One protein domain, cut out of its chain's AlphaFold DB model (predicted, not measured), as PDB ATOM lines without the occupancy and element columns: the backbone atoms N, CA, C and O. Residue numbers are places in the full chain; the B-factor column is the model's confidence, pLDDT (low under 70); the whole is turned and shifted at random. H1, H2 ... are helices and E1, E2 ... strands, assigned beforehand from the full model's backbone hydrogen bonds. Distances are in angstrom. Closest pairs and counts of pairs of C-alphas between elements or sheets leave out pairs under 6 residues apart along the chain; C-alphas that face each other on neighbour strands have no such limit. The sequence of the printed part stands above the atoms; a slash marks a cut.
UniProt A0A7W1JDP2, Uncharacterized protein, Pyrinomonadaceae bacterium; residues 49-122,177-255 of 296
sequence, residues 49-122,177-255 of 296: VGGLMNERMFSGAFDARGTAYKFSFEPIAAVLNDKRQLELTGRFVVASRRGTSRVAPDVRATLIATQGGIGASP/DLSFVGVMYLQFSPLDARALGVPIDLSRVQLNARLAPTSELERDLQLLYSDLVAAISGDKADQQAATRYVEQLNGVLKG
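This is residues 49 to 122 and 177 to 255 of the 296 residues of an uncharacterized protein of Pyrinomonadaceae bacterium (UniProt A0A7W1JDP2). Seven strands, E1 to E7, ring an axis as a closed barrel, and a helical hairpin, H1 and H2, packs on its outside toward the end where E1 ends and E2 begins. At the other end lie the turns E2 to E3 and E4 to E5 and the long link of residues 189 to 205. The printed part has 153 residues, with two helices after the seven strands: mixed, helices and strands. Round the ring run E1, E2, E3, E4, E5, E6, E7 and back to E1, antiparallel but for parallel E7 and E1. The whole is compact, with a radius of gyration of the C-alphas of 15.6 A and spans of 46 by 33 by 27 A.

E1, residues 49 to 54, and E2, residues 57 to 64, form a hairpin, with N 52 and O 59 2.9 A apart. E3, residues 67 to 80, follows, with N 60 and O 71 3.0 A apart. E4, residues 86 to 96, pairs with E3 through N 74 and O 91, 2.9 A. E5, residues 101 to 116, pairs with E4 through N 92 and O 104, 2.9 A. E1 to E5 are a meander, each strand the antiparallel neighbour of the one before. E6, residues 181 to 188, has N 187 and O 110 of E5 2.8 A apart. E7, residues 206 to 210, has N 209 and O 184 of E6 2.8 A apart. Parallel E7 and E1 close the ring, with N 51 and O 208 3.0 A apart. E1 and E4 are apart, for instance. H1, residues 216 to 233, is on the barrel, outside it, at a height over the sheet of 8.6 A; its closest C-alphas to E6 are Ser 226 and Val 181, 5.1 A. H2, residues 239 to 253, is on the barrel, outside it and over E3, with C-alphas Leu 253 and Ile 76 closest, 5.6 A. H1 and H2 touch, with C-alphas Ala 231 and Ala 242 closest at 5.3 A, at a shallow tilt of 24 degrees, opposite ways. In both helices every O i to N i+4 pair is within hydrogen-bond range.

E1 begins at C-alpha 49, (30.225, -10.106, -54.003). E3 is 36.2 A long and bends by 70 degrees at residue 77; E5 is 33.0 A long and bends by 86 degrees at residue 106. E4 is 29.8 A long, H1 25.4 A and H2 20.7 A, ending at C-alpha 253, (39.893, 4.749, -66.414).

The C-alphas farthest apart, those of Arg 98 and Lys 236, are 50.1 A apart. Residues 123 to 176 are not printed; C-alphas 122 and 177 are 13.9 A apart across the cut. E6 to E7 is a long link. Mean pLDDT of the printed part is 92.9; residues 117 to 122 and 177 to 179 are under 70.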
ATOM      1  N   VAL A  49      29.987  -9.465 -52.707       98.44
ATOM      2  CA  VAL A  49      30.225 -10.106 -54.003       98.44
ATOM      3  C   VAL A  49      31.721 -10.179 -54.286       98.44
ATOM      4  O   VAL A  49      32.470  -9.265 -53.954       98.44
ATOM      5  N   GLY A  50      32.176 -11.278 -54.884       98.25
ATOM      6  CA  GLY A  50      33.551 -11.401 -55.370       98.25
ATOM      7  C   GLY A  50      33.655 -10.887 -56.798       98.25
ATOM      8  O   GLY A  50      32.873 -11.317 -57.643       98.25
ATOM      9  N   GLY A  51      34.609  -9.995 -57.067       98.12
ATOM     10  CA  GLY A  51      34.892  -9.512 -58.417       98.12
ATOM     11  C   GLY A  51      36.360  -9.692 -58.774       98.12
ATOM     12  O   GLY A  51      37.231  -9.461 -57.939       98.12
ATOM     13  N   LEU A  52      36.630 -10.107 -60.006       97.69
ATOM     14  CA  LEU A  52      37.967 -10.151 -60.586       97.69
ATOM     15  C   LEU A  52      38.165  -8.915 -61.461       97.69
ATOM     16  O   LEU A  52      37.270  -8.580 -62.244       97.69
ATOM     17  N   MET A  53      39.313  -8.253 -61.327       97.19
ATOM     18  CA  MET A  53      39.709  -7.207 -62.265       97.19
ATOM     19  C   MET A  53      39.934  -7.817 -63.650       97.19
ATOM     20  O   MET A  53      40.671  -8.790 -63.783       97.19
ATOM     21  N   ASN A  54      39.276  -7.254 -64.653       96.00
ATOM     22  CA  ASN A  54      39.464  -7.567 -66.059       96.00
ATOM     23  C   ASN A  54      39.455  -6.241 -66.820       96.00
ATOM     24  O   ASN A  54      38.464  -5.505 -66.779       96.00
ATOM     25  N   GLU A  55      40.581  -5.910 -67.442       95.06
ATOM     26  CA  GLU A  55      40.854  -4.595 -68.015       95.06
ATOM     27  C   GLU A  55      40.596  -3.458 -67.005       95.06
ATOM     28  O   GLU A  55      41.345  -3.302 -66.047       95.06
ATOM     29  N   ARG A  56      39.536  -2.660 -67.207       96.31
ATOM     30  CA  ARG A  56      39.160  -1.501 -66.374       96.31
ATOM     31  C   ARG A  56      37.928  -1.752 -65.505       96.31
ATOM     32  O   ARG A  56      37.361  -0.805 -64.977       96.31
ATOM     33  N   MET A  57      37.468  -2.995 -65.381       97.75
ATOM     34  CA  MET A  57      36.267  -3.322 -64.612       97.75
ATOM     35  C   MET A  57      36.473  -4.494 -63.660       97.75
ATOM     36  O   MET A  57      37.364  -5.319 -63.827       97.75
ATOM     37  N   PHE A  58      35.586  -4.597 -62.676       98.44
ATOM     38  CA  PHE A  58      35.476  -5.747 -61.791       98.44
ATOM     39  C   PHE A  58      34.254  -6.560 -62.184       98.44
ATOM     40  O   PHE A  58      33.149  -6.026 -62.215       98.44
ATOM     41  N   SER A  59      34.419  -7.848 -62.462       98.44
ATOM     42  CA  SER A  59      33.308  -8.714 -62.868       98.44
ATOM     43  C   SER A  59      33.243  -9.993 -62.047       98.44
ATOM     44  O   SER A  59      34.252 -10.477 -61.533       98.44
ATOM     45  N   GLY A  60      32.040 -10.537 -61.891       98.06
ATOM     46  CA  GLY A  60      31.821 -11.739 -61.097       98.06
ATOM     47  C   GLY A  60      30.399 -12.269 -61.201       98.06
ATOM     48  O   GLY A  60      29.639 -11.922 -62.111       98.06
ATOM     49  N   ALA A  61      30.034 -13.132 -60.258       98.25
ATOM     50  CA  ALA A  61      28.698 -13.699 -60.160       98.25
ATOM     51  C   ALA A  61      28.279 -13.893 -58.698       98.25
ATOM     52  O   ALA A  61      29.125 -14.013 -57.811       98.25
ATOM     53  N   PHE A  62      26.972 -13.928 -58.456       97.94
ATOM     54  CA  PHE A  62      26.378 -14.263 -57.163       97.94
ATOM     55  C   PHE A  62      25.030 -14.963 -57.356       97.94
ATOM     56  O   PHE A  62      24.381 -14.805 -58.392       97.94
ATOM     57  N   ASP A  63      24.594 -15.708 -56.345       96.75
ATOM     58  CA  ASP A  63      23.285 -16.357 -56.333       96.75
ATOM     59  C   ASP A  63      22.295 -15.565 -55.477       96.75
ATOM     60  O   ASP A  63      22.605 -15.137 -54.367       96.75
ATOM     61  N   ALA A  64      21.071 -15.403 -55.975       95.94
ATOM     62  CA  ALA A  64      19.961 -14.837 -55.220       95.94
ATOM     63  C   ALA A  64      18.711 -15.694 -55.430       95.94
ATOM     64  O   ALA A  64      18.238 -15.867 -56.553       95.94
ATOM     65  N   ARG A  65      18.177 -16.255 -54.335       93.75
ATOM     66  CA  ARG A  65      17.007 -17.159 -54.344       93.75
ATOM     67  C   ARG A  65      17.112 -18.291 -55.381       93.75
ATOM     68  O   ARG A  65      16.159 -18.577 -56.099       93.75
ATOM     69  N   GLY A  66      18.288 -18.913 -55.484       93.00
ATOM     70  CA  GLY A  66      18.542 -20.025 -56.411       93.00
ATOM     71  C   GLY A  66      18.708 -19.626 -57.882       93.00
ATOM     72  O   GLY A  66      18.770 -20.500 -58.743       93.00
ATOM     73  N   THR A  67      18.777 -18.327 -58.190       95.44
ATOM     74  CA  THR A  67      19.108 -17.823 -59.528       95.44
ATOM     75  C   THR A  67      20.499 -17.203 -59.521       95.44
ATOM     76  O   THR A  67      20.771 -16.331 -58.699       95.44
ATOM     77  N   ALA A  68      21.344 -17.620 -60.464       96.62
ATOM     78  CA  ALA A  68      22.659 -17.032 -60.680       96.62
ATOM     79  C   ALA A  68      22.556 -15.719 -61.472       96.62
ATOM     80  O   ALA A  68      21.912 -15.659 -62.530       96.62
ATOM     81  N   TYR A  69      23.237 -14.693 -60.974       98.00
ATOM     82  CA  TYR A  69      23.384 -13.380 -61.588       98.00
ATOM     83  C   TYR A  69      24.857 -13.136 -61.894       98.00
ATOM     84  O   TYR A  69      25.723 -13.417 -61.069       98.00
ATOM     85  N   LYS A  70      25.142 -12.592 -63.075       98.19
ATOM     86  CA  LYS A  70      26.451 -12.011 -63.381       98.19
ATOM     87  C   LYS A  70      26.411 -10.530 -63.046       98.19
ATOM     88  O   LYS A  70      25.368  -9.899 -63.217       98.19
ATOM     89  N   PHE A  71      27.533  -9.976 -62.619       98.56
ATOM     90  CA  PHE A  71      27.656  -8.538 -62.445       98.56
ATOM     91  C   PHE A  71      28.967  -8.016 -63.019       98.56
ATOM     92  O   PHE A  71      29.948  -8.756 -63.143       98.56
ATOM     93  N   SER A  72      28.975  -6.725 -63.325       98.56
ATOM     94  CA  SER A  72      30.192  -5.957 -63.537       98.56
ATOM     95  C   SER A  72      30.079  -4.577 -62.894       98.56
ATOM     96  O   SER A  72      29.003  -3.987 -62.838       98.56
ATOM     97  N   PHE A  73      31.195  -4.075 -62.383       98.69
ATOM     98  CA  PHE A  73      31.366  -2.708 -61.918       98.69
ATOM     99  C   PHE A  73      32.495  -2.075 -62.722       98.69
ATOM    100  O   PHE A  73      33.619  -2.571 -62.699       98.69
ATOM    101  N   GLU A  74      32.186  -1.010 -63.446       98.38
ATOM    102  CA  GLU A  74      33.113  -0.286 -64.311       98.38
ATOM    103  C   GLU A  74      33.348   1.111 -63.722       98.38
ATOM    104  O   GLU A  74      32.499   1.992 -63.898       98.38
ATOM    105  N   PRO A  75      34.442   1.314 -62.965       98.44
ATOM    106  CA  PRO A  75      34.836   2.632 -62.494       98.44
ATOM    107  C   PRO A  75      35.100   3.579 -63.668       98.44
ATOM    108  O   PRO A  75      35.822   3.238 -64.600       98.44
ATOM    109  N   ILE A  76      34.547   4.786 -63.593       98.06
ATOM    110  CA  ILE A  76      34.763   5.865 -64.570       98.06
ATOM    111  C   ILE A  76      35.540   7.039 -63.970       98.06
ATOM    112  O   ILE A  76      36.147   7.819 -64.702       98.06
ATOM    113  N   ALA A  77      35.513   7.170 -62.642       98.31
ATOM    114  CA  ALA A  77      36.216   8.209 -61.911       98.31
ATOM    115  C   ALA A  77      36.684   7.705 -60.543       98.31
ATOM    116  O   ALA A  77      36.058   6.834 -59.937       98.31
ATOM    117  N   ALA A  78      37.765   8.298 -60.057       98.50
ATOM    118  CA  ALA A  78      38.318   8.116 -58.727       98.50
ATOM    119  C   ALA A  78      38.498   9.479 -58.052       98.50
ATOM    120  O   ALA A  78      38.917  10.441 -58.701       98.50
ATOM    121  N   VAL A  79      38.209   9.554 -56.756       98.44
ATOM    122  CA  VAL A  79      38.443  10.732 -55.909       98.44
ATOM    123  C   VAL A  79      38.902  10.299 -54.515       98.44
ATOM    124  O   VAL A  79      38.698   9.150 -54.116       98.44
ATOM    125  N   LEU A  80      39.508  11.216 -53.761       98.00
ATOM    126  CA  LEU A  80      39.662  11.073 -52.311       98.00
ATOM    127  C   LEU A  80      38.498  11.789 -51.632       98.00
ATOM    128  O   LEU A  80      38.249  12.957 -51.920       98.00
ATOM    129  N   ASN A  81      37.785  11.101 -50.743       96.94
ATOM    130  CA  ASN A  81      36.720  11.726 -49.958       96.94
ATOM    131  C   ASN A  81      37.280  12.517 -48.755       96.94
ATOM    132  O   ASN A  81      38.480  12.484 -48.476       96.94
ATOM    133  N   ASP A  82      36.403  13.166 -47.983       94.81
ATOM    134  CA  ASP A  82      36.780  13.950 -46.790       94.81
ATOM    135  C   ASP A  82      37.533  13.129 -45.728       94.81
ATOM    136  O   ASP A  82      38.304  13.662 -44.931       94.81
ATOM    137  N   LYS A  83      37.338  11.804 -45.727       95.31
ATOM    138  CA  LYS A  83      38.024  10.852 -44.843       95.31
ATOM    139  C   LYS A  83      39.339  10.337 -45.431       95.31
ATOM    140  O   LYS A  83      39.911   9.399 -44.884       95.31
ATOM    141  N   ARG A  84      39.810  10.928 -46.536       94.25
ATOM    142  CA  ARG A  84      41.009  10.525 -47.291       94.25
ATOM    143  C   ARG A  84      40.957   9.080 -47.793       94.25
ATOM    144  O   ARG A  84      41.990   8.454 -48.001       94.25
ATOM    145  N   GLN A  85      39.758   8.543 -47.995       96.00
ATOM    146  CA  GLN A  85      39.569   7.217 -48.574       96.00
ATOM    147  C   GLN A  85      39.376   7.340 -50.079       96.00
ATOM    148  O   GLN A  85      38.730   8.276 -50.556       96.00
ATOM    149  N   LEU A  86      39.888   6.354 -50.813       98.06
ATOM    150  CA  LEU A  86      39.585   6.195 -52.227       98.06
ATOM    151  C   LEU A  86      38.085   5.932 -52.408       98.06
ATOM    152  O   LEU A  86      37.544   4.968 -51.866       98.06
ATOM    153  N   GLU A  87      37.428   6.760 -53.208       98.69
ATOM    154  CA  GLU A  87      36.068   6.548 -53.688       98.69
ATOM    155  C   GLU A  87      36.085   6.426 -55.211       98.69
ATOM    156  O   GLU A  87      36.629   7.273 -55.918       98.69
ATOM    157  N   LEU A  88      35.495   5.344 -55.715       98.62
ATOM    158  CA  LEU A  88      35.311   5.098 -57.139       98.62
ATOM    159  C   LEU A  88      33.855   5.364 -57.509       98.62
ATOM    160  O   LEU A  88      32.956   4.804 -56.887       98.62
ATOM    161  N   THR A  89      33.622   6.141 -58.558       98.75
ATOM    162  CA  THR A  89      32.296   6.295 -59.169       98.75
ATOM    163  C   THR A  89      32.278   5.526 -60.478       98.75
ATOM    164  O   THR A  89      33.243   5.585 -61.241       98.75
ATOM    165  N   GLY A  90      31.208   4.780 -60.741       98.50
ATOM    166  CA  GLY A  90      31.151   3.879 -61.884       98.50
ATOM    167  C   GLY A  90      29.756   3.394 -62.244       98.50
ATOM    168  O   GLY A  90      28.747   3.774 -61.652       98.50
ATOM    169  N   ARG A  91      29.715   2.507 -63.233       98.50
ATOM    170  CA  ARG A  91      28.499   1.837 -63.689       98.50
ATOM    171  C   ARG A  91      28.440   0.427 -63.117       98.50
ATOM    172  O   ARG A  91      29.364  -0.355 -63.324       98.50
ATOM    173  N   PHE A  92      27.344   0.082 -62.445       98.62
ATOM    174  CA  PHE A  92      27.091  -1.279 -61.972       98.62
ATOM    175  C   PHE A  92      26.058  -1.962 -62.867       98.62
ATOM    176  O   PHE A  92      24.947  -1.465 -63.046       98.62
ATOM    177  N   VAL A  93      26.415  -3.103 -63.442       98.56
ATOM    178  CA  VAL A  93      25.558  -3.881 -64.339       98.56
ATOM    179  C   VAL A  93      25.267  -5.226 -63.699       98.56
ATOM    180  O   VAL A  93      26.173  -5.895 -63.215       98.56
ATOM    181  N   VAL A  94      24.005  -5.648 -63.740       98.38
ATOM    182  CA  VAL A  94      23.574  -6.987 -63.334       98.38
ATOM    183  C   VAL A  94      22.883  -7.657 -64.507       98.38
ATOM    184  O   VAL A  94      21.938  -7.110 -65.070       98.38
ATOM    185  N   ALA A  95      23.325  -8.860 -64.857       98.12
ATOM    186  CA  ALA A  95      22.717  -9.684 -65.889       98.12
ATOM    187  C   ALA A  95      22.149 -10.966 -65.274       98.12
ATOM    188  O   ALA A  95      22.860 -11.756 -64.647       98.12
ATOM    189  N   SER A  96      20.852 -11.192 -65.478       96.69
ATOM    190  CA  SER A  96      20.220 -12.464 -65.122       96.69
ATOM    191  C   SER A  96      20.606 -13.563 -66.118       96.69
ATOM    192  O   SER A  96      20.941 -13.289 -67.271       96.69
ATOM    193  N   ARG A  97      20.458 -14.835 -65.728       92.25
ATOM    194  CA  ARG A  97      20.641 -15.980 -66.643       92.25
ATOM    195  C   ARG A  97      19.782 -15.903 -67.915       92.25
ATOM    196  O   ARG A  97      20.148 -16.486 -68.929       92.25
ATOM    197  N   ARG A  98      18.653 -15.187 -67.875       92.19
ATOM    198  CA  ARG A  98      17.760 -14.984 -69.029       92.19
ATOM    199  C   ARG A  98      18.273 -13.920 -70.010       92.19
ATOM    200  O   ARG A  98      17.575 -13.603 -70.964       92.19
ATOM    201  N   GLY A  99      19.460 -13.359 -69.772       87.69
ATOM    202  CA  GLY A  99      20.103 -12.380 -70.649       87.69
ATOM    203  C   GLY A  99      19.615 -10.944 -70.460       87.69
ATOM    204  O   GLY A  99      20.154 -10.036 -71.081       87.69
ATOM    205  N   THR A 100      18.626 -10.700 -69.594       95.38
ATOM    206  CA  THR A 100      18.223  -9.332 -69.253       95.38
ATOM    207  C   THR A 100      19.299  -8.685 -68.388       95.38
ATOM    208  O   THR A 100      19.511  -9.124 -67.252       95.38
ATOM    209  N   SER A 101      19.937  -7.648 -68.929       97.75
ATOM    210  CA  SER A 101      20.877  -6.781 -68.220       97.75
ATOM    211  C   SER A 101      20.170  -5.533 -67.700       97.75
ATOM    212  O   SER A 101      19.357  -4.924 -68.398       97.75
ATOM    213  N   ARG A 102      20.482  -5.149 -66.467       98.19
ATOM    214  CA  ARG A 102      20.030  -3.920 -65.811       98.19
ATOM    215  C   ARG A 102      21.247  -3.131 -65.355       98.19
ATOM    216  O   ARG A 102      22.273  -3.722 -65.022       98.19
ATOM    217  N   VAL A 103      21.128  -1.809 -65.362       98.44
ATOM    218  CA  VAL A 103      22.240  -0.889 -65.117       98.44
ATOM    219  C   VAL A 103      21.847   0.084 -64.015       98.44
ATOM    220  O   VAL A 103      20.774   0.677 -64.081       98.44
ATOM    221  N   ALA A 104      22.730   0.260 -63.038       98.44
ATOM    222  CA  ALA A 104      22.723   1.374 -62.105       98.44
ATOM    223  C   ALA A 104      23.893   2.311 -62.472       98.44
ATOM    224  O   ALA A 104      25.054   1.898 -62.349       98.44
ATOM    225  N   PRO A 105      23.618   3.521 -62.994       98.31
ATOM    226  CA  PRO A 105      24.647   4.531 -63.217       98.31
ATOM    227  C   PRO A 105      25.096   5.153 -61.888       98.31
ATOM    228  O   PRO A 105      24.419   5.003 -60.870       98.31
ATOM    229  N   ASP A 106      26.236   5.844 -61.917       98.00
ATOM    230  CA  ASP A 106      26.740   6.690 -60.825       98.00
ATOM    231  C   ASP A 106      26.838   5.990 -59.458       98.00
ATOM    232  O   ASP A 106      26.652   6.586 -58.395       98.00
ATOM    233  N   VAL A 107      27.152   4.693 -59.475       98.44
ATOM    234  CA  VAL A 107      27.372   3.905 -58.264       98.44
ATOM    235  C   VAL A 107      28.707   4.300 -57.658       98.44
ATOM    236  O   VAL A 107      29.747   4.196 -58.311       98.44
ATOM    237  N   ARG A 108      28.675   4.701 -56.386       98.69
ATOM    238  CA  ARG A 108      29.875   4.983 -55.596       98.69
ATOM    239  C   ARG A 108      30.344   3.731 -54.876       98.69
ATOM    240  O   ARG A 108      29.527   2.975 -54.352       98.69
ATOM    241  N   ALA A 109      31.652   3.528 -54.827       98.69
ATOM    242  CA  ALA A 109      32.310   2.421 -54.159       98.69
ATOM    243  C   ALA A 109      33.486   2.958 -53.334       98.69
ATOM    244  O   ALA A 109      34.505   3.370 -53.886       98.69
ATOM    245  N   THR A 110      33.341   2.978 -52.010       98.62
ATOM    246  CA  THR A 110      34.350   3.519 -51.089       98.62
ATOM    247  C   THR A 110      35.273   2.407 -50.601       98.62
ATOM    248  O   THR A 110      34.800   1.375 -50.125       98.62
ATOM    249  N   LEU A 111      36.585   2.611 -50.677       97.81
ATOM    250  CA  LEU A 111      37.580   1.702 -50.119       97.81
ATOM    251  C   LEU A 111      37.512   1.711 -48.591       97.81
ATOM    252  O   LEU A 111      37.762   2.734 -47.957       97.81
ATOM    253  N   ILE A 112      37.186   0.558 -48.007       97.56
ATOM    254  CA  ILE A 112      37.082   0.390 -46.549       97.56
ATOM    255  C   ILE A 112      38.229  -0.428 -45.959       97.56
ATOM    256  O   ILE A 112      38.528  -0.286 -44.778       97.56
ATOM    257  N   ALA A 113      38.853  -1.289 -46.762       95.44
ATOM    258  CA  ALA A 113      39.989  -2.102 -46.357       95.44
ATOM    259  C   ALA A 113      40.728  -2.639 -47.588       95.44
ATOM    260  O   ALA A 113      40.178  -2.712 -48.692       95.44
ATOM    261  N   THR A 114      41.956  -3.092 -47.374       93.88
ATOM    262  CA  THR A 114      42.752  -3.832 -48.352       93.88
ATOM    263  C   THR A 114      43.297  -5.104 -47.721       93.88
ATOM    264  O   THR A 114      43.358  -5.247 -46.500       93.88
ATOM    265  N   GLN A 115      43.682  -6.054 -48.564       91.25
ATOM    266  CA  GLN A 115      44.480  -7.205 -48.171       91.25
ATOM    267  C   GLN A 115      45.641  -7.342 -49.158       91.25
ATOM    268  O   GLN A 115      45.456  -7.209 -50.374       91.25
ATOM    269  N   GLY A 116      46.837  -7.602 -48.627       83.25
ATOM    270  CA  GLY A 116      48.036  -7.833 -49.429       83.25
ATOM    271  C   GLY A 116      47.887  -9.028 -50.375       83.25
ATOM    272  O   GLY A 116      47.142  -9.975 -50.102       83.25
ATOM    273  N   GLY A 117      48.570  -8.965 -51.516       60.47
ATOM    274  CA  GLY A 117      48.672 -10.086 -52.446       60.47
ATOM    275  C   GLY A 117      49.626 -11.180 -51.968       60.47
ATOM    276  O   GLY A 117      50.502 -10.951 -51.141       60.47
ATOM    277  N   ILE A 118      49.454 -12.385 -52.518       42.69
ATOM    278  CA  ILE A 118      50.460 -13.452 -52.471       42.69
ATOM    279  C   ILE A 118      51.267 -13.322 -53.767       42.69
ATOM    280  O   ILE A 118      50.750 -13.640 -54.837       42.69
ATOM    281  N   GLY A 119      52.490 -12.802 -53.688       49.31
ATOM    282  CA  GLY A 119      53.377 -12.589 -54.835       49.31
ATOM    283  C   GLY A 119      54.131 -11.261 -54.740       49.31
ATOM    284  O   GLY A 119      53.845 -10.447 -53.869       49.31
ATOM    285  N   ALA A 120      55.018 -10.987 -55.703       42.91
ATOM    286  CA  ALA A 120      55.568  -9.644 -55.927       42.91
ATOM    287  C   ALA A 120      55.171  -9.154 -57.321       42.91
ATOM    288  O   ALA A 120      55.086  -9.965 -58.252       42.91
ATOM    289  N   SER A 121      54.975  -7.843 -57.483       46.31
ATOM    290  CA  SER A 121      54.826  -7.273 -58.820       46.31
ATOM    291  C   SER A 121      56.136  -7.521 -59.598       46.31
ATOM    292  O   SER A 121      57.225  -7.239 -59.082       46.31
ATOM    293  N   PRO A 122      56.089  -8.100 -60.814       51.53
ATOM    294  CA  PRO A 122      57.301  -8.463 -61.553       51.53
ATOM    295  C   PRO A 122      58.255  -7.280 -61.767       51.53
ATOM    296  O   PRO A 122      59.471  -7.438 -61.671       51.53
ATOM    297  N   ASP A 177      58.520  -3.646 -48.042       59.75
ATOM    298  CA  ASP A 177      58.439  -2.571 -49.052       59.75
ATOM    299  C   ASP A 177      58.040  -3.067 -50.458       59.75
ATOM    300  O   ASP A 177      57.814  -2.291 -51.389       59.75
ATOM    301  N   LEU A 178      57.966  -4.385 -50.637       60.34
ATOM    302  CA  LEU A 178      57.557  -5.058 -51.870       60.34
ATOM    303  C   LEU A 178      56.099  -5.523 -51.851       60.34
ATOM    304  O   LEU A 178      55.646  -6.122 -52.830       60.34
ATOM    305  N   SER A 179      55.382  -5.275 -50.754       65.88
ATOM    306  CA  SER A 179      53.970  -5.613 -50.648       65.88
ATOM    307  C   SER A 179      53.131  -4.786 -51.618       65.88
ATOM    308  O   SER A 179      53.406  -3.621 -51.903       65.88
ATOM    309  N   PHE A 180      52.104  -5.425 -52.171       82.19
ATOM    310  CA  PHE A 180      51.137  -4.792 -53.058       82.19
ATOM    311  C   PHE A 180      49.718  -5.187 -52.654       82.19
ATOM    312  O   PHE A 180      49.492  -6.199 -51.981       82.19
ATOM    313  N   VAL A 181      48.739  -4.410 -53.107       88.88
ATOM    314  CA  VAL A 181      47.324  -4.677 -52.850       88.88
ATOM    315  C   VAL A 181      46.859  -5.841 -53.731       88.88
ATOM    316  O   VAL A 181      46.830  -5.750 -54.958       88.88
ATOM    317  N   GLY A 182      46.507  -6.967 -53.111       90.62
ATOM    318  CA  GLY A 182      45.956  -8.137 -53.805       90.62
ATOM    319  C   GLY A 182      44.431  -8.142 -53.830       90.62
ATOM    320  O   GLY A 182      43.817  -8.640 -54.776       90.62
ATOM    321  N   VAL A 183      43.807  -7.577 -52.795       95.56
ATOM    322  CA  VAL A 183      42.353  -7.436 -52.691       95.56
ATOM    323  C   VAL A 183      42.007  -6.052 -52.152       95.56
ATOM    324  O   VAL A 183      42.598  -5.593 -51.177       95.56
ATOM    325  N   MET A 184      41.011  -5.410 -52.758       97.06
ATOM    326  CA  MET A 184      40.351  -4.222 -52.224       97.06
ATOM    327  C   MET A 184      38.939  -4.578 -51.764       97.06
ATOM    328  O   MET A 184      38.200  -5.270 -52.466       97.06
ATOM    329  N   TYR A 185      38.550  -4.072 -50.601       97.88
ATOM    330  CA  TYR A 185      37.186  -4.155 -50.099       97.88
ATOM    331  C   TYR A 185      36.507  -2.809 -50.327       97.88
ATOM    332  O   TYR A 185      36.842  -1.816 -49.680       97.88
ATOM    333  N   LEU A 186      35.579  -2.777 -51.281       98.50
ATOM    334  CA  LEU A 186      34.873  -1.571 -51.700       98.50
ATOM    335  C   LEU A 186      33.417  -1.651 -51.233       98.50
ATOM    336  O   LEU A 186      32.677  -2.544 -51.642       98.50
ATOM    337  N   GLN A 187      32.981  -0.730 -50.384       98.62
ATOM    338  CA  GLN A 187      31.587  -0.626 -49.967       98.62
ATOM    339  C   GLN A 187      30.804   0.178 -51.005       98.62
ATOM    340  O   GLN A 187      31.084   1.360 -51.201       98.62
ATOM    341  N   PHE A 188      29.800  -0.431 -51.643       98.69
ATOM    342  CA  PHE A 188      28.917   0.313 -52.537       98.69
ATOM    343  C   PHE A 188      27.973   1.231 -51.757       98.69
ATOM    344  O   PHE A 188      27.511   0.881 -50.663       98.69
ATOM    345  N   SER A 189      27.621   2.366 -52.361       98.50
ATOM    346  CA  SER A 189      26.405   3.098 -52.012       98.50
ATOM    347  C   SER A 189      25.179   2.181 -52.155       98.50
ATOM    348  O   SER A 189      25.207   1.279 -52.997       98.50
ATOM    349  N   PRO A 190      24.095   2.392 -51.384       98.56
ATOM    350  CA  PRO A 190      22.915   1.536 -51.455       98.56
ATOM    351  C   PRO A 190      22.396   1.354 -52.887       98.56
ATOM    352  O   PRO A 190      22.102   2.330 -53.572       98.56
ATOM    353  N   LEU A 191      22.284   0.099 -53.329       98.38
ATOM    354  CA  LEU A 191      21.793  -0.248 -54.662       98.38
ATOM    355  C   LEU A 191      20.293  -0.565 -54.615       98.38
ATOM    356  O   LEU A 191      19.841  -1.327 -53.754       98.38
ATOM    357  N   ASP A 192      19.527  -0.046 -55.576       98.31
ATOM    358  CA  ASP A 192      18.124  -0.429 -55.750       98.31
ATOM    359  C   ASP A 192      18.030  -1.822 -56.390       98.31
ATOM    360  O   ASP A 192      18.123  -2.011 -57.606       98.31
ATOM    361  N   ALA A 193      17.822  -2.822 -55.536       97.69
ATOM    362  CA  ALA A 193      17.671  -4.209 -55.946       97.69
ATOM    363  C   ALA A 193      16.520  -4.427 -56.941       97.69
ATOM    364  O   ALA A 193      16.641  -5.256 -57.847       97.69
ATOM    365  N   ARG A 194      15.411  -3.683 -56.808       97.31
ATOM    366  CA  ARG A 194      14.241  -3.835 -57.686       97.31
ATOM    367  C   ARG A 194      14.545  -3.304 -59.080       97.31
ATOM    368  O   ARG A 194      14.254  -4.001 -60.052       97.31
ATOM    369  N   ALA A 195      15.191  -2.141 -59.178       97.75
ATOM    370  CA  ALA A 195      15.646  -1.585 -60.455       97.75
ATOM    371  C   ALA A 195      16.642  -2.518 -61.172       97.75
ATOM    372  O   ALA A 195      16.598  -2.669 -62.396       97.75
ATOM    373  N   LEU A 196      17.489  -3.215 -60.405       97.88
ATOM    374  CA  LEU A 196      18.442  -4.207 -60.912       97.88
ATOM    375  C   LEU A 196      17.831  -5.598 -61.180       97.88
ATOM    376  O   LEU A 196      18.511  -6.470 -61.718       97.88
ATOM    377  N   GLY A 197      16.555  -5.826 -60.849       97.12
ATOM    378  CA  GLY A 197      15.880  -7.113 -61.054       97.12
ATOM    379  C   GLY A 197      16.376  -8.240 -60.137       97.12
ATOM    380  O   GLY A 197      16.301  -9.419 -60.500       97.12
ATOM    381  N   VAL A 198      16.893  -7.890 -58.958       97.38
ATOM    382  CA  VAL A 198      17.442  -8.821 -57.965       97.38
ATOM    383  C   VAL A 198      16.460  -8.960 -56.789       97.38
ATOM    384  O   VAL A 198      16.095  -7.961 -56.173       97.38
ATOM    385  N   PRO A 199      16.005 -10.178 -56.427       96.75
ATOM    386  CA  PRO A 199      14.933 -10.377 -55.446       96.75
ATOM    387  C   PRO A 199      15.424 -10.409 -53.983       96.75
ATOM    388  O   PRO A 199      14.806 -11.058 -53.132       96.75
ATOM    389  N   ILE A 200      16.549  -9.760 -53.682       97.19
ATOM    390  CA  ILE A 200      17.148  -9.662 -52.340       97.19
ATOM    391  C   ILE A 200      17.702  -8.256 -52.120       97.19
ATOM    392  O   ILE A 200      18.035  -7.571 -53.079       97.19
ATOM    393  N   ASP A 201      17.797  -7.825 -50.866       98.19
ATOM    394  CA  ASP A 201      18.300  -6.498 -50.504       98.19
ATOM    395  C   ASP A 201      19.786  -6.330 -50.881       98.19
ATOM    396  O   ASP A 201      20.622  -7.152 -50.496       98.19
ATOM    397  N   LEU A 202      20.100  -5.246 -51.608       98.44
ATOM    398  CA  LEU A 202      21.446  -4.859 -52.053       98.44
ATOM    399  C   LEU A 202      21.939  -3.538 -51.417       98.44
ATOM    400  O   LEU A 202      22.936  -2.962 -51.849       98.44
ATOM    401  N   SER A 203      21.273  -3.044 -50.372       98.19
ATOM    402  CA  SER A 203      21.570  -1.744 -49.743       98.19
ATOM    403  C   SER A 203      22.938  -1.637 -49.057       98.19
ATOM    404  O   SER A 203      23.362  -0.537 -48.715       98.19
ATOM    405  N   ARG A 204      23.617  -2.761 -48.795       97.75
ATOM    406  CA  ARG A 204      24.913  -2.822 -48.089       97.75
ATOM    407  C   ARG A 204      25.845  -3.867 -48.700       97.75
ATOM    408  O   ARG A 204      26.410  -4.687 -47.982       97.75
ATOM    409  N   VAL A 205      25.950  -3.885 -50.025       98.50
ATOM    410  CA  VAL A 205      26.839  -4.825 -50.720       98.50
ATOM    411  C   VAL A 205      28.271  -4.307 -50.686       98.50
ATOM    412  O   VAL A 205      28.536  -3.163 -51.045       98.50
ATOM    413  N   GLN A 206      29.190  -5.176 -50.289       98.62
ATOM    414  CA  GLN A 206      30.627  -4.977 -50.406       98.62
ATOM    415  C   GLN A 206      31.168  -5.740 -51.622       98.62
ATOM    416  O   GLN A 206      30.881  -6.922 -51.809       98.62
ATOM    417  N   LEU A 207      31.986  -5.094 -52.441       98.62
ATOM    418  CA  LEU A 207      32.772  -5.746 -53.476       98.62
ATOM    419  C   LEU A 207      34.130  -6.170 -52.904       98.62
ATOM    420  O   LEU A 207      34.912  -5.342 -52.446       98.62
ATOM    421  N   ASN A 208      34.418  -7.466 -52.987       98.31
ATOM    422  CA  ASN A 208      35.734  -8.045 -52.740       98.31
ATOM    423  C   ASN A 208      36.480  -8.085 -54.082       98.31
ATOM    424  O   ASN A 208      36.415  -9.086 -54.806       98.31
ATOM    425  N   ALA A 209      37.110  -6.969 -54.443       97.88
ATOM    426  CA  ALA A 209      37.798  -6.776 -55.713       97.88
ATOM    427  C   ALA A 209      39.188  -7.418 -55.673       97.88
ATOM    428  O   ALA A 209      40.082  -6.941 -54.980       97.88
ATOM    429  N   ARG A 210      39.374  -8.508 -56.415       96.38
ATOM    430  CA  ARG A 210      40.646  -9.226 -56.533       96.38
ATOM    431  C   ARG A 210      41.464  -8.665 -57.691       96.38
ATOM    432  O   ARG A 210      40.981  -8.610 -58.823       96.38
ATOM    433  N   LEU A 211      42.707  -8.307 -57.395       93.69
ATOM    434  CA  LEU A 211      43.694  -7.820 -58.350       93.69
ATOM    435  C   LEU A 211      44.605  -8.991 -58.745       93.69
ATOM    436  O   LEU A 211      45.524  -9.354 -58.013       93.69
ATOM    437  N   ALA A 212      44.300  -9.624 -59.879       90.88
ATOM    438  CA  ALA A 212      45.064 -10.744 -60.433       90.88
ATOM    439  C   ALA A 212      45.398 -10.442 -61.901       90.88
ATOM    440  O   ALA A 212      44.719 -10.947 -62.796       90.88
ATOM    441  N   PRO A 213      46.373  -9.556 -62.149       90.44
ATOM    442  CA  PRO A 213      46.577  -9.006 -63.473       90.44
ATOM    443  C   PRO A 213      47.123 -10.047 -64.453       90.44
ATOM    444  O   PRO A 213      48.075 -10.774 -64.172       90.44
ATOM    445  N   THR A 214      46.537 -10.067 -65.641       89.56
ATOM    446  CA  THR A 214      46.875 -10.930 -66.777       89.56
ATOM    447  C   THR A 214      47.338 -10.128 -67.997       89.56
ATOM    448  O   THR A 214      48.003 -10.671 -68.877       89.56
ATOM    449  N   SER A 215      47.068  -8.821 -68.022       88.62
ATOM    450  CA  SER A 215      47.512  -7.877 -69.054       88.62
ATOM    451  C   SER A 215      48.457  -6.808 -68.488       88.62
ATOM    452  O   SER A 215      48.640  -6.704 -67.275       88.62
ATOM    453  N   GLU A 216      49.102  -6.024 -69.356       87.44
ATOM    454  CA  GLU A 216      49.930  -4.880 -68.930       87.44
ATOM    455  C   GLU A 216      49.085  -3.798 -68.256       87.44
ATOM    456  O   GLU A 216      49.412  -3.363 -67.159       87.44
ATOM    457  N   LEU A 217      47.935  -3.464 -68.847       90.31
ATOM    458  CA  LEU A 217      46.978  -2.515 -68.279       90.31
ATOM    459  C   LEU A 217      46.549  -2.899 -66.855       90.31
ATOM    460  O   LEU A 217      46.494  -2.054 -65.967       90.31
ATOM    461  N   GLU A 218      46.243  -4.176 -66.629       91.69
ATOM    462  CA  GLU A 218      45.861  -4.666 -65.304       91.69
ATOM    463  C   GLU A 218      47.020  -4.588 -64.301       91.69
ATOM    464  O   GLU A 218      46.791  -4.306 -63.124       91.69
ATOM    465  N   ARG A 219      48.266  -4.810 -64.747       89.19
ATOM    466  CA  ARG A 219      49.456  -4.630 -63.899       89.19
ATOM    467  C   ARG A 219      49.629  -3.166 -63.509       89.19
ATOM    468  O   ARG A 219      49.835  -2.890 -62.331       89.19
ATOM    469  N   ASP A 220      49.484  -2.246 -64.459       88.88
ATOM    470  CA  ASP A 220      49.583  -0.807 -64.197       88.88
ATOM    471  C   ASP A 220      48.495  -0.339 -63.224       88.88
ATOM    472  O   ASP A 220      48.781   0.390 -62.276       88.88
ATOM    473  N   LEU A 221      47.255  -0.811 -63.392       93.56
ATOM    474  CA  LEU A 221      46.167  -0.525 -62.453       93.56
ATOM    475  C   LEU A 221      46.459  -1.066 -61.053       93.56
ATOM    476  O   LEU A 221      46.225  -0.366 -60.070       93.56
ATOM    477  N   GLN A 222      46.991  -2.286 -60.934       92.94
ATOM    478  CA  GLN A 222      47.363  -2.833 -59.630       92.94
ATOM    479  C   GLN A 222      48.464  -2.013 -58.948       92.94
ATOM    480  O   GLN A 222      48.385  -1.795 -57.736       92.94
ATOM    481  N   LEU A 223      49.470  -1.557 -59.700       89.81
ATOM    482  CA  LEU A 223      50.523  -0.684 -59.177       89.81
ATOM    483  C   LEU A 223      49.938   0.650 -58.711       89.81
ATOM    484  O   LEU A 223      50.130   1.013 -57.555       89.81
ATOM    485  N   LEU A 224      49.121   1.305 -59.543       93.44
ATOM    486  CA  LEU A 224      48.445   2.555 -59.190       93.44
ATOM    487  C   LEU A 224      47.576   2.420 -57.938       93.44
ATOM    488  O   LEU A 224      47.647   3.270 -57.054       93.44
ATOM    489  N   TYR A 225      46.780   1.352 -57.822       95.38
ATOM    490  CA  TYR A 225      46.001   1.104 -56.608       95.38
ATOM    491  C   TYR A 225      46.898   0.883 -55.390       95.38
ATOM    492  O   TYR A 225      46.583   1.378 -54.312       95.38
ATOM    493  N   SER A 226      48.006   0.158 -55.546       92.50
ATOM    494  CA  SER A 226      48.919  -0.133 -54.438       92.50
ATOM    495  C   SER A 226      49.631   1.124 -53.944       92.50
ATOM    496  O   SER A 226      49.639   1.377 -52.743       92.50
ATOM    497  N   ASP A 227      50.158   1.935 -54.859       91.12
ATOM    498  CA  ASP A 227      50.895   3.151 -54.519       91.12
ATOM    499  C   ASP A 227      49.955   4.256 -54.012       91.12
ATOM    500  O   ASP A 227      50.287   4.961 -53.057       91.12
ATOM    501  N   LEU A 228      48.725   4.336 -54.533       94.25
ATOM    502  CA  LEU A 228      47.679   5.183 -53.957       94.25
ATOM    503  C   LEU A 228      47.320   4.759 -52.528       94.25
ATOM    504  O   LEU A 228      47.220   5.608 -51.645       94.25
ATOM    505  N   VAL A 229      47.134   3.457 -52.282       93.19
ATOM    506  CA  VAL A 229      46.835   2.932 -50.941       93.19
ATOM    507  C   VAL A 229      47.983   3.208 -49.975       93.19
ATOM    508  O   VAL A 229      47.728   3.649 -48.855       93.19
ATOM    509  N   ALA A 230      49.231   3.013 -50.405       89.25
ATOM    510  CA  ALA A 230      50.408   3.346 -49.609       89.25
ATOM    511  C   ALA A 230      50.441   4.843 -49.257       89.25
ATOM    512  O   ALA A 230      50.634   5.193 -48.093       89.25
ATOM    513  N   ALA A 231      50.155   5.721 -50.226       90.69
ATOM    514  CA  ALA A 231      50.122   7.165 -50.009       90.69
ATOM    515  C   ALA A 231      49.030   7.610 -49.016       90.69
ATOM    516  O   ALA A 231      49.251   8.550 -48.257       90.69
ATOM    517  N   ILE A 232      47.866   6.947 -48.978       93.19
ATOM    518  CA  ILE A 232      46.769   7.317 -48.057       93.19
ATOM    519  C   ILE A 232      46.810   6.598 -46.701       93.19
ATOM    520  O   ILE A 232      46.258   7.125 -45.738       93.19
ATOM    521  N   SER A 233      47.407   5.401 -46.618       86.94
ATOM    522  CA  SER A 233      47.361   4.530 -45.426       86.94
ATOM    523  C   SER A 233      48.706   4.333 -44.721       86.94
ATOM    524  O   SER A 233      48.735   3.672 -43.685       86.94
ATOM    525  N   GLY A 234      49.811   4.856 -45.260       80.44
ATOM    526  CA  GLY A 234      51.121   4.786 -44.609       80.44
ATOM    527  C   GLY A 234      51.198   5.602 -43.312       80.44
ATOM    528  O   GLY A 234      50.382   6.495 -43.080       80.44
ATOM    529  N   ASP A 235      52.226   5.336 -42.495       80.62
ATOM    530  CA  ASP A 235      52.474   6.025 -41.212       80.62
ATOM    531  C   ASP A 235      52.493   7.555 -41.352       80.62
ATOM    532  O   ASP A 235      52.089   8.292 -40.450       80.62
ATOM    533  N   LYS A 236      52.948   8.038 -42.514       85.50
ATOM    534  CA  LYS A 236      52.866   9.433 -42.941       85.50
ATOM    535  C   LYS A 236      52.110   9.497 -44.261       85.50
ATOM    536  O   LYS A 236      52.699   9.311 -45.320       85.50
ATOM    537  N   ALA A 237      50.806   9.751 -44.185       88.50
ATOM    538  CA  ALA A 237      49.988   9.927 -45.376       88.50
ATOM    539  C   ALA A 237      50.517  11.095 -46.233       88.50
ATOM    540  O   ALA A 237      50.606  12.228 -45.754       88.50
ATOM    541  N   ASP A 238      50.813  10.821 -47.501       92.25
ATOM    542  CA  ASP A 238      51.283  11.790 -48.490       92.25
ATOM    543  C   ASP A 238      50.114  12.190 -49.399       92.25
ATOM    544  O   ASP A 238      49.758  11.508 -50.366       92.25
ATOM    545  N   GLN A 239      49.482  13.319 -49.071       93.88
ATOM    546  CA  GLN A 239      48.336  13.821 -49.829       93.88
ATOM    547  C   GLN A 239      48.704  14.257 -51.249       93.88
ATOM    548  O   GLN A 239      47.873  14.151 -52.157       93.88
ATOM    549  N   GLN A 240      49.923  14.761 -51.454       94.75
ATOM    550  CA  GLN A 240      50.351  15.242 -52.760       94.75
ATOM    551  C   GLN A 240      50.561  14.058 -53.707       94.75
ATOM    552  O   GLN A 240      50.046  14.078 -54.827       94.75
ATOM    553  N   ALA A 241      51.236  13.004 -53.243       91.88
ATOM    554  CA  ALA A 241      51.367  11.759 -53.990       91.88
ATOM    555  C   ALA A 241      49.998  11.120 -54.258       91.88
ATOM    556  O   ALA A 241      49.694  10.784 -55.403       91.88
ATOM    557  N   ALA A 242      49.129  11.028 -53.244       95.19
ATOM    558  CA  ALA A 242      47.796  10.451 -53.406       95.19
ATOM    559  C   ALA A 242      46.962  11.188 -54.471       95.19
ATOM    560  O   ALA A 242      46.318  10.551 -55.303       95.19
ATOM    561  N   THR A 243      47.018  12.524 -54.498       96.25
ATOM    562  CA  THR A 243      46.326  13.342 -55.512       96.25
ATOM    563  C   THR A 243      46.828  13.026 -56.922       96.25
ATOM    564  O   THR A 243      46.027  12.776 -57.822       96.25
ATOM    565  N   ARG A 244      48.150  12.935 -57.109       95.25
ATOM    566  CA  ARG A 244      48.757  12.575 -58.402       95.25
ATOM    567  C   ARG A 244      48.367  11.166 -58.850       95.25
ATOM    568  O   ARG A 244      48.055  10.957 -60.020       95.25
ATOM    569  N   TYR A 245      48.348  10.194 -57.938       95.62
ATOM    570  CA  TYR A 245      47.919   8.833 -58.271       95.62
ATOM    571  C   TYR A 245      46.435   8.768 -58.646       95.62
ATOM    572  O   TYR A 245      46.074   8.020 -59.554       95.62
ATOM    573  N   VAL A 246      45.577   9.583 -58.025       97.69
ATOM    574  CA  VAL A 246      44.171   9.720 -58.436       97.69
ATOM    575  C   VAL A 246      44.048  10.307 -59.843       97.69
ATOM    576  O   VAL A 246      43.241   9.819 -60.636       97.69
ATOM    577  N   GLU A 247      44.840  11.319 -60.195       96.44
ATOM    578  CA  GLU A 247      44.864  11.882 -61.553       96.44
ATOM    579  C   GLU A 247      45.295  10.840 -62.592       96.44
ATOM    580  O   GLU A 247      44.621  10.668 -63.612       96.44
ATOM    581  N   GLN A 248      46.365  10.091 -62.306       95.31
ATOM    582  CA  GLN A 248      46.830   9.006 -63.171       95.31
ATOM    583  C   GLN A 248      45.762   7.923 -63.327       95.31
ATOM    584  O   GLN A 248      45.415   7.572 -64.455       95.31
ATOM    585  N   LEU A 249      45.180   7.452 -62.218       96.62
ATOM    586  CA  LEU A 249      44.104   6.462 -62.219       96.62
ATOM    587  C   LEU A 249      42.922   6.931 -63.078       96.62
ATOM    588  O   LEU A 249      42.455   6.187 -63.937       96.62
ATOM    589  N   ASN A 250      42.487   8.183 -62.921       97.38
ATOM    590  CA  ASN A 250      41.440   8.775 -63.754       97.38
ATOM    591  C   ASN A 250      41.806   8.804 -65.245       97.38
ATOM    592  O   ASN A 250      40.936   8.579 -66.088       97.38
ATOM    593  N   GLY A 251      43.071   9.057 -65.587       95.62
ATOM    594  CA  GLY A 251      43.566   8.938 -66.957       95.62
ATOM    595  C   GLY A 251      43.363   7.526 -67.512       95.62
ATOM    596  O   GLY A 251      42.768   7.358 -68.578       95.62
ATOM    597  N   VAL A 252      43.785   6.504 -66.758       94.44
ATOM    598  CA  VAL A 252      43.651   5.093 -67.160       94.44
ATOM    599  C   VAL A 252      42.193   4.687 -67.331       94.44
ATOM    600  O   VAL A 252      41.849   4.074 -68.345       94.44
ATOM    601  N   LEU A 253      41.328   5.055 -66.378       94.94
ATOM    602  CA  LEU A 253      39.893   4.749 -66.414       94.94
ATOM    603  C   LEU A 253      39.200   5.378 -67.633       94.94
ATOM    604  O   LEU A 253      38.329   4.752 -68.230       94.94
ATOM    605  N   LYS A 254      39.648   6.558 -68.080       94.62
ATOM    606  CA  LYS A 254      39.161   7.233 -69.299       94.62
ATOM    607  C   LYS A 254      39.739   6.674 -70.604       94.62
ATOM    608  O   LYS A 254      39.454   7.201 -71.676       94.62
ATOM    609  N   GLY A 255      40.546   5.618 -70.537       90.44
ATOM    610  CA  GLY A 255      41.116   4.972 -71.715       90.44
ATOM    611  C   GLY A 255      42.485   5.502 -72.135       90.44
ATOM    612  O   GLY A 255      42.996   5.049 -73.160       90.44
TER     613      GLY A 255